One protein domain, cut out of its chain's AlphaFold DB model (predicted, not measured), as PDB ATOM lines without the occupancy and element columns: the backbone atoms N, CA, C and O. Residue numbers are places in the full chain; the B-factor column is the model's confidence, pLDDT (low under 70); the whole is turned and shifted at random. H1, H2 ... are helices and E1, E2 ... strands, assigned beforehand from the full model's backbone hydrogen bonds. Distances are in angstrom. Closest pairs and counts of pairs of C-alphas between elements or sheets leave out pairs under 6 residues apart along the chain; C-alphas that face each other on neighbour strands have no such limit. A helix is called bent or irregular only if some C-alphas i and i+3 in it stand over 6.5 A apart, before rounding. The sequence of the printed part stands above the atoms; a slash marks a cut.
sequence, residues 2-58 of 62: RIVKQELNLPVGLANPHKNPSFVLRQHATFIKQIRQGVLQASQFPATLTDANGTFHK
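This is residues 2 to 58 of the 62 residues of an uncharacterized protein of Nitrosopumilus sp (UniProt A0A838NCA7). An open, stretched chain has a small parallel pair of strands, E1 and E2, with the short helix H2 over it in one end part, and a lone hairpin of E3 and E4 at the far end. The single helix H3 lies on the way between these two parts, and the short helix H1 lies beyond E1 at the hairpin's opposite end of the model; residues 50 to 55, in the hairpin, stick out free. The printed part has 57 residues, with three named helices and four named strands in the order H1, E1, H2, E2, H3, E3, E4, and its class is mixed, helices and strands. One sheet is E1 beside E2, parallel, and the other is E3 beside E4, antiparallel. The whole is extended, with a radius of gyration of the C-alphas of 16.9 A, and elongated, spanning 46 by 26 by 17 A.

E1, residues 13 to 16, and E2, residues 31 to 34, are parallel neighbours at 26 degrees, with N 14 and O 31 within hydrogen-bond range at 2.9 A. H2, residues 23 to 28, joins them in a strand-helix-strand unit, two parallel neighbour strands with a helix between, whose crossover is right-handed. The closest C-alphas of E1 and H2 are those of Leu 14 and Arg 26, 7.6 A apart, and those of H2 and E2 are Arg 26 and Ile 32, also 7.6 A apart. H1, residues 2 to 7, is apart from H2 and from E2. H3, residues 37 to 42, is apart from E1 and from H2. E3, residues 48 to 51, and E4, residues 54 to 57, form an antiparallel hairpin at 154 degrees, with N 49 and O 56 within hydrogen-bond range at 3.0 A and N 56 and O 49 at 2.9 A. Both strands are apart from E1 and from E2. Every O i to N i+4 pair is within hydrogen-bond range in H1 and H3, and 1 of 2 in H2.

E1 measures 9.5 A from first to last C-alpha, E2 10.1 A, E3 10.3 A and E4 10.5 A. H1 is 6.4 A long, H2 9.4 A and H3 8.7 A. H1 is neither bent nor irregular, but only just: C-alphas 4 and 7 are 6.0 A apart. C-alpha 2 of H1 is at (11.049, -41.623, 13.409), C-alpha 13 of E1 at (10.790, -28.319, 19.566) and C-alpha 57 of E4 at (-20.930, -21.662, 23.451).

The two C-alphas farthest apart are those of Asn 9 and Gly 54, at 46.2 A. The printed part has no cut and no long link. Its mean pLDDT is 90.3, and residues 2 and 5 are under 70.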
ATOM      1  N   ARG A   2      10.175 -40.879  14.322       65.12
ATOM      2  CA  ARG A   2      11.049 -41.623  13.409       65.12
ATOM      3  C   ARG A   2      11.507 -40.780  12.214       65.12
ATOM      4  O   ARG A   2      12.675 -40.448  12.128       65.12
ATOM      5  N   ILE A   3      10.576 -40.277  11.412       72.88
ATOM      6  CA  ILE A   3      10.907 -39.526  10.188       72.88
ATOM      7  C   ILE A   3      11.720 -38.248  10.489       72.88
ATOM      8  O   ILE A   3      12.847 -38.097  10.042       72.88
ATOM      9  N   VAL A   4      11.208 -37.334  11.319       73.75
ATOM     10  CA  VAL A   4      11.848 -36.012  11.509       73.75
ATOM     11  C   VAL A   4      13.180 -36.077  12.267       73.75
ATOM     12  O   VAL A   4      14.135 -35.405  11.892       73.75
ATOM     13  N   LYS A   5      13.253 -36.875  13.341       67.81
ATOM     14  CA  LYS A   5      14.437 -36.914  14.209       67.81
ATOM     15  C   LYS A   5      15.438 -37.991  13.795       67.81
ATOM     16  O   LYS A   5      16.629 -37.739  13.882       67.81
ATOM     17  N   GLN A   6      14.978 -39.179  13.392       73.62
ATOM     18  CA  GLN A   6      15.872 -40.306  13.090       73.62
ATOM     19  C   GLN A   6      16.283 -40.344  11.616       73.62
ATOM     20  O   GLN A   6      17.417 -40.701  11.333       73.62
ATOM     21  N   GLU A   7      15.396 -39.965  10.692       79.06
ATOM     22  CA  GLU A   7      15.684 -40.035   9.249       79.06
ATOM     23  C   GLU A   7      16.155 -38.683   8.691       79.06
ATOM     24  O   GLU A   7      17.095 -38.636   7.906       79.06
ATOM     25  N   LEU A   8      15.556 -37.572   9.138       78.62
ATOM     26  CA  LEU A   8      15.890 -36.221   8.660       78.62
ATOM     27  C   LEU A   8      16.864 -35.458   9.570       78.62
ATOM     28  O   LEU A   8      17.334 -34.387   9.199       78.62
ATOM     29  N   ASN A   9      17.169 -35.996  10.753       78.06
ATOM     30  CA  ASN A   9      18.098 -35.415  11.728       78.06
ATOM     31  C   ASN A   9      17.793 -33.947  12.107       78.06
ATOM     32  O   ASN A   9      18.690 -33.174  12.450       78.06
ATOM     33  N   LEU A  10      16.517 -33.549  12.053       88.31
ATOM     34  CA  LEU A  10      16.091 -32.183  12.349       88.31
ATOM     35  C   LEU A  10      15.796 -31.995  13.845       88.31
ATOM     36  O   LEU A  10      15.227 -32.887  14.489       88.31
ATOM     37  N   PRO A  11      16.122 -30.821  14.419       88.88
ATOM     38  CA  PRO A  11      15.761 -30.505  15.793       88.88
ATOM     39  C   PRO A  11      14.239 -30.394  15.941       88.88
ATOM     40  O   PRO A  11      13.574 -29.709  15.166       88.88
ATOM     41  N   VAL A  12      13.682 -31.028  16.978       90.69
ATOM     42  CA  VAL A  12      12.237 -30.999  17.254       90.69
ATOM     43  C   VAL A  12      11.964 -30.219  18.532       90.69
ATOM     44  O   VAL A  12      12.412 -30.602  19.612       90.69
ATOM     45  N   GLY A  13      11.212 -29.128  18.423       92.94
ATOM     46  CA  GLY A  13      10.790 -28.319  19.566       92.94
ATOM     47  C   GLY A  13       9.425 -28.738  20.110       92.94
ATOM     48  O   GLY A  13       8.506 -28.993  19.337       92.94
ATOM     49  N   LEU A  14       9.270 -28.747  21.435       93.56
ATOM     50  CA  LEU A  14       7.967 -28.864  22.097       93.56
ATOM     51  C   LEU A  14       7.489 -27.479  22.545       93.56
ATOM     52  O   LEU A  14       8.096 -26.869  23.426       93.56
ATOM     53  N   ALA A  15       6.391 -26.993  21.967       94.19
ATOM     54  CA  ALA A  15       5.669 -25.836  22.487       94.19
ATOM     55  C   ALA A  15       4.693 -26.307  23.574       94.19
ATOM     56  O   ALA A  15       3.848 -27.161  23.317       94.19
ATOM     57  N   ASN A  16       4.829 -25.784  24.790       94.88
ATOM     58  CA  ASN A  16       4.063 -26.240  25.944       94.88
ATOM     59  C   ASN A  16       3.412 -25.048  26.669       94.88
ATOM     60  O   ASN A  16       4.136 -24.137  27.070       94.88
ATOM     61  N   PRO A  17       2.083 -25.023  26.854       93.25
ATOM     62  CA  PRO A  17       1.406 -23.964  27.606       93.25
ATOM     63  C   PRO A  17       1.457 -24.165  29.131       93.25
ATOM     64  O   PRO A  17       1.157 -23.239  29.884       93.25
ATOM     65  N   HIS A  18       1.819 -25.362  29.600       91.19
ATOM     66  CA  HIS A  18       1.808 -25.710  31.020       91.19
ATOM     67  C   HIS A  18       3.192 -25.578  31.661       91.19
ATOM     68  O   HIS A  18       4.210 -25.880  31.044       91.19
ATOM     69  N   LYS A  19       3.247 -25.255  32.960       89.31
ATOM     70  CA  LYS A  19       4.520 -25.204  33.712       89.31
ATOM     71  C   LYS A  19       5.310 -26.517  33.619       89.31
ATOM     72  O   LYS A  19       6.526 -26.490  33.458       89.31
ATOM     73  N   ASN A  20       4.606 -27.649  33.654       93.56
ATOM     74  CA  ASN A  20       5.196 -28.984  33.641       93.56
ATOM     75  C   ASN A  20       4.952 -29.663  32.281       93.56
ATOM     76  O   ASN A  20       3.805 -29.984  31.972       93.56
ATOM     77  N   PRO A  21       5.986 -29.864  31.444       92.81
ATOM     78  CA  PRO A  21       5.852 -30.610  30.194       92.81
ATOM     79  C   PRO A  21       5.681 -32.111  30.451       92.81
ATOM     80  O   PRO A  21       6.157 -32.637  31.456       92.81
ATOM     81  N   SER A  22       5.072 -32.815  29.495       94.75
ATOM     82  CA  SER A  22       4.984 -34.281  29.520       94.75
ATOM     83  C   SER A  22       6.369 -34.927  29.616       94.75
ATOM     84  O   SER A  22       7.271 -34.605  28.835       94.75
ATOM     85  N   PHE A  23       6.519 -35.880  30.542       93.75
ATOM     86  CA  PHE A  23       7.758 -36.638  30.733       93.75
ATOM     87  C   PHE A  23       8.170 -37.404  29.474       93.75
ATOM     88  O   PHE A  23       9.333 -37.353  29.087       93.75
ATOM     89  N   VAL A  24       7.215 -38.050  28.802       94.00
ATOM     90  CA  VAL A  24       7.479 -38.847  27.593       94.00
ATOM     91  C   VAL A  24       7.863 -37.943  26.422       94.00
ATOM     92  O   VAL A  24       8.863 -38.176  25.750       94.00
ATOM     93  N   LEU A  25       7.128 -36.850  26.195       91.69
ATOM     94  CA  LEU A  25       7.429 -35.946  25.074       91.69
ATOM     95  C   LEU A  25       8.761 -35.215  25.263       91.69
ATOM     96  O   LEU A  25       9.493 -35.002  24.292       91.69
ATOM     97  N   ARG A  26       9.114 -34.884  26.510       90.88
ATOM     98  CA  ARG A  26      10.400 -34.267  26.851       90.88
ATOM     99  C   ARG A  26      11.592 -35.130  26.439       90.88
ATOM    100  O   ARG A  26      12.587 -34.567  26.005       90.88
ATOM    101  N   GLN A  27      11.499 -36.457  26.531       90.75
ATOM    102  CA  GLN A  27      12.588 -37.363  26.130       90.75
ATOM    103  C   GLN A  27      12.901 -37.276  24.633       90.75
ATOM    104  O   GLN A  27      14.015 -37.563  24.192       90.75
ATOM    105  N   HIS A  28      11.917 -36.876  23.831       89.88
ATOM    106  CA  HIS A  28      12.067 -36.836  22.390       89.88
ATOM    107  C   HIS A  28      12.333 -35.431  21.836       89.88
ATOM    108  O   HIS A  28      12.920 -35.327  20.756       89.88
ATOM    109  N   ALA A  29      11.968 -34.370  22.559       91.56
ATOM    110  CA  ALA A  29      12.194 -32.987  22.147       91.56
ATOM    111  C   ALA A  29      13.666 -32.560  22.308       91.56
ATOM    112  O   ALA A  29      14.323 -32.888  23.290       91.56
ATOM    113  N   THR A  30      14.174 -31.789  21.351       93.50
ATOM    114  CA  THR A  30      15.495 -31.144  21.407       93.50
ATOM    115  C   THR A  30      15.481 -29.934  22.338       93.50
ATOM    116  O   THR A  30      16.454 -29.660  23.031       93.50
ATOM    117  N   PHE A  31      14.367 -29.205  22.372       93.69
ATOM    118  CA  PHE A  31      14.157 -28.079  23.273       93.69
ATOM    119  C   PHE A  31      12.671 -27.920  23.584       93.69
ATOM    120  O   PHE A  31      11.805 -28.396  22.847       93.69
ATOM    121  N   ILE A  32      12.373 -27.216  24.673       94.62
ATOM    122  CA  ILE A  32      11.005 -26.912  25.092       94.62
ATOM    123  C   ILE A  32      10.852 -25.396  25.156       94.62
ATOM    124  O   ILE A  32      11.663 -24.716  25.783       94.62
ATOM    125  N   LYS A  33       9.803 -24.866  24.522       95.12
ATOM    126  CA  LYS A  33       9.408 -23.459  24.626       95.12
ATOM    127  C   LYS A  33       8.087 -23.355  25.372       95.12
ATOM    128  O   LYS A  33       7.098 -23.975  24.991       95.12
ATOM    129  N   GLN A  34       8.085 -22.545  26.424       95.19
ATOM    130  CA  GLN A  34       6.873 -22.212  27.157       95.19
ATOM    131  C   GLN A  34       6.059 -21.180  26.374       95.19
ATOM    132  O   GLN A  34       6.591 -20.148  25.954       95.19
ATOM    133  N   ILE A  35       4.773 -21.462  26.172       94.44
ATOM    134  CA  ILE A  35       3.846 -20.521  25.541       94.44
ATOM    135  C   ILE A  35       3.425 -19.511  26.607       94.44
ATOM    136  O   ILE A  35       2.979 -19.876  27.694       94.44
ATOM    137  N   ARG A  36       3.583 -18.217  26.313       92.81
ATOM    138  CA  ARG A  36       3.191 -17.161  27.254       92.81
ATOM    139  C   ARG A  36       1.666 -17.105  27.345       92.81
ATOM    140  O   ARG A  36       0.982 -17.211  26.332       92.81
ATOM    141  N   GLN A  37       1.142 -16.858  28.541       91.50
ATOM    142  CA  GLN A  37      -0.306 -16.847  28.780       91.50
ATOM    143  C   GLN A  37      -1.054 -15.862  27.869       91.50
ATOM    144  O   GLN A  37      -2.062 -16.232  27.285       91.50
ATOM    145  N   GLY A  38      -0.524 -14.652  27.650       93.31
ATOM    146  CA  GLY A  38      -1.183 -13.655  26.796       93.31
ATOM    147  C   GLY A  38      -1.419 -14.119  25.351       93.31
ATOM    148  O   GLY A  38      -2.523 -13.978  24.836       93.31
ATOM    149  N   VAL A  39      -0.419 -14.734  24.706       92.88
ATOM    150  CA  VAL A  39      -0.583 -15.258  23.333       92.88
ATOM    151  C   VAL A  39      -1.470 -16.497  23.290       92.88
ATOM    152  O   VAL A  39      -2.196 -16.680  22.316       92.88
ATOM    153  N   LEU A  40      -1.462 -17.319  24.345       91.00
ATOM    154  CA  LEU A  40      -2.377 -18.454  24.454       91.00
ATOM    155  C   LEU A  40      -3.838 -17.988  24.501       91.00
ATOM    156  O   LEU A  40      -4.660 -18.549  23.781       91.00
ATOM    157  N   GLN A  41      -4.135 -16.953  25.298       89.81
ATOM    158  CA  GLN A  41      -5.473 -16.361  25.412       89.81
ATOM    159  C   GLN A  41      -5.933 -15.729  24.093       89.81
ATOM    160  O   GLN A  41      -7.041 -15.997  23.640       89.81
ATOM    161  N   ALA A  42      -5.061 -14.961  23.432       92.75
ATOM    162  CA  ALA A  42      -5.369 -14.338  22.143       92.75
ATOM    163  C   ALA A  42      -5.619 -15.353  21.010       92.75
ATOM    164  O   ALA A  42      -6.235 -15.011  20.006       92.75
ATOM    165  N   SER A  43      -5.140 -16.590  21.169       92.56
ATOM    166  CA  SER A  43      -5.296 -17.671  20.186       92.56
ATOM    167  C   SER A  43      -6.506 -18.574  20.467       92.56
ATOM    168  O   SER A  43      -6.697 -19.563  19.762       92.56
ATOM    169  N   GLN A  44      -7.300 -18.290  21.506       90.19
ATOM    170  CA  GLN A  44      -8.526 -19.038  21.794       90.19
ATOM    171  C   GLN A  44      -9.670 -18.598  20.877       90.19
ATOM    172  O   GLN A  44      -9.772 -17.434  20.498       90.19
ATOM    173  N   PHE A  45     -10.594 -19.514  20.593       91.31
ATOM    174  CA  PHE A  45     -11.851 -19.150  19.943       91.31
ATOM    175  C   PHE A  45     -12.685 -18.182  20.804       91.31
ATOM    176  O   PHE A  45     -12.587 -18.220  22.040       91.31
ATOM    177  N   PRO A  46     -13.552 -17.356  20.192       91.31
ATOM    178  CA  PRO A  46     -14.562 -16.585  20.911       91.31
ATOM    179  C   PRO A  46     -15.455 -17.467  21.795       91.31
ATOM    180  O   PRO A  46     -15.582 -18.670  21.572       91.31
ATOM    181  N   ALA A  47     -16.089 -16.872  22.809       92.25
ATOM    182  CA  ALA A  47     -16.990 -17.591  23.718       92.25
ATOM    183  C   ALA A  47     -18.208 -18.202  23.005       92.25
ATOM    184  O   ALA A  47     -18.730 -19.221  23.452       92.25
ATOM    185  N   THR A  48     -18.612 -17.594  21.892       95.06
ATOM    186  CA  THR A  48     -19.743 -17.993  21.059       95.06
ATOM    187  C   THR A  48     -19.265 -18.148  19.624       95.06
ATOM    188  O   THR A  48     -18.589 -17.259  19.105       95.06
ATOM    189  N   LEU A  49     -19.631 -19.250  18.986       95.12
ATOM    190  CA  LEU A  49     -19.358 -19.514  17.578       95.12
ATOM    191  C   LEU A  49     -20.656 -19.909  16.874       95.12
ATOM    192  O   LEU A  49     -21.530 -20.525  17.481       95.12
ATOM    193  N   THR A  50     -20.754 -19.571  15.591       97.06
ATOM    194  CA  THR A  50     -21.878 -19.947  14.730       97.06
ATOM    195  C   THR A  50     -21.331 -20.657  13.500       97.06
ATOM    196  O   THR A  50     -20.434 -20.136  12.836       97.06
ATOM    197  N   ASP A  51     -21.863 -21.837  13.205       94.94
ATOM    198  CA  ASP A  51     -21.568 -22.595  11.989       94.94
ATOM    199  C   ASP A  51     -22.862 -22.889  11.203       94.94
ATOM    200  O   ASP A  51     -23.918 -22.318  11.480       94.94
ATOM    201  N   ALA A  52     -22.789 -23.771  10.201       97.25
ATOM    202  CA  ALA A  52     -23.940 -24.147   9.377       97.25
ATOM    203  C   ALA A  52     -25.070 -24.859  10.152       97.25
ATOM    204  O   ALA A  52     -26.190 -24.935   9.651       97.25
ATOM    205  N   ASN A  53     -24.792 -25.376  11.351       95.88
ATOM    206  CA  ASN A  53     -25.736 -26.117  12.186       95.88
ATOM    207  C   ASN A  53     -26.328 -25.262  13.321       95.88
ATOM    208  O   ASN A  53     -27.279 -25.699  13.969       95.88
ATOM    209  N   GLY A  54     -25.798 -24.060  13.576       95.69
ATOM    210  CA  GLY A  54     -26.336 -23.125  14.566       95.69
ATOM    211  C   GLY A  54     -25.268 -22.448  15.425       95.69
ATOM    212  O   GLY A  54     -24.097 -22.386  15.063       95.69
ATOM    213  N   THR A  55     -25.691 -21.896  16.567       97.31
ATOM    214  CA  THR A  55     -24.817 -21.174  17.508       97.31
ATOM    215  C   THR A  55     -24.549 -22.010  18.753       97.31
ATOM    216  O   THR A  55     -25.481 -22.547  19.349       97.31
ATOM    217  N   PHE A  56     -23.286 -22.088  19.166       95.12
ATOM    218  CA  PHE A  56     -22.860 -22.812  20.360       95.12
ATOM    219  C   PHE A  56     -21.862 -22.000  21.192       95.12
ATOM    220  O   PHE A  56     -21.203 -21.079  20.701       95.12
ATOM    221  N   HIS A  57     -21.761 -22.356  22.473       94.62
ATOM    222  CA  HIS A  57     -20.930 -21.662  23.451       94.62
ATOM    223  C   HIS A  57     -19.905 -22.602  24.070       94.62
ATOM    224  O   HIS A  57     -20.188 -23.776  24.322       94.62
ATOM    225  N   LYS A  58     -18.721 -22.066  24.373       90.38
ATOM    226  CA  LYS A  58     -17.765 -22.776  25.222       90.38
ATOM    227  C   LYS A  58     -18.349 -22.943  26.637       90.38
ATOM    228  O   LYS A  58     -18.932 -21.989  27.157       90.38
TER     229      LYS A  58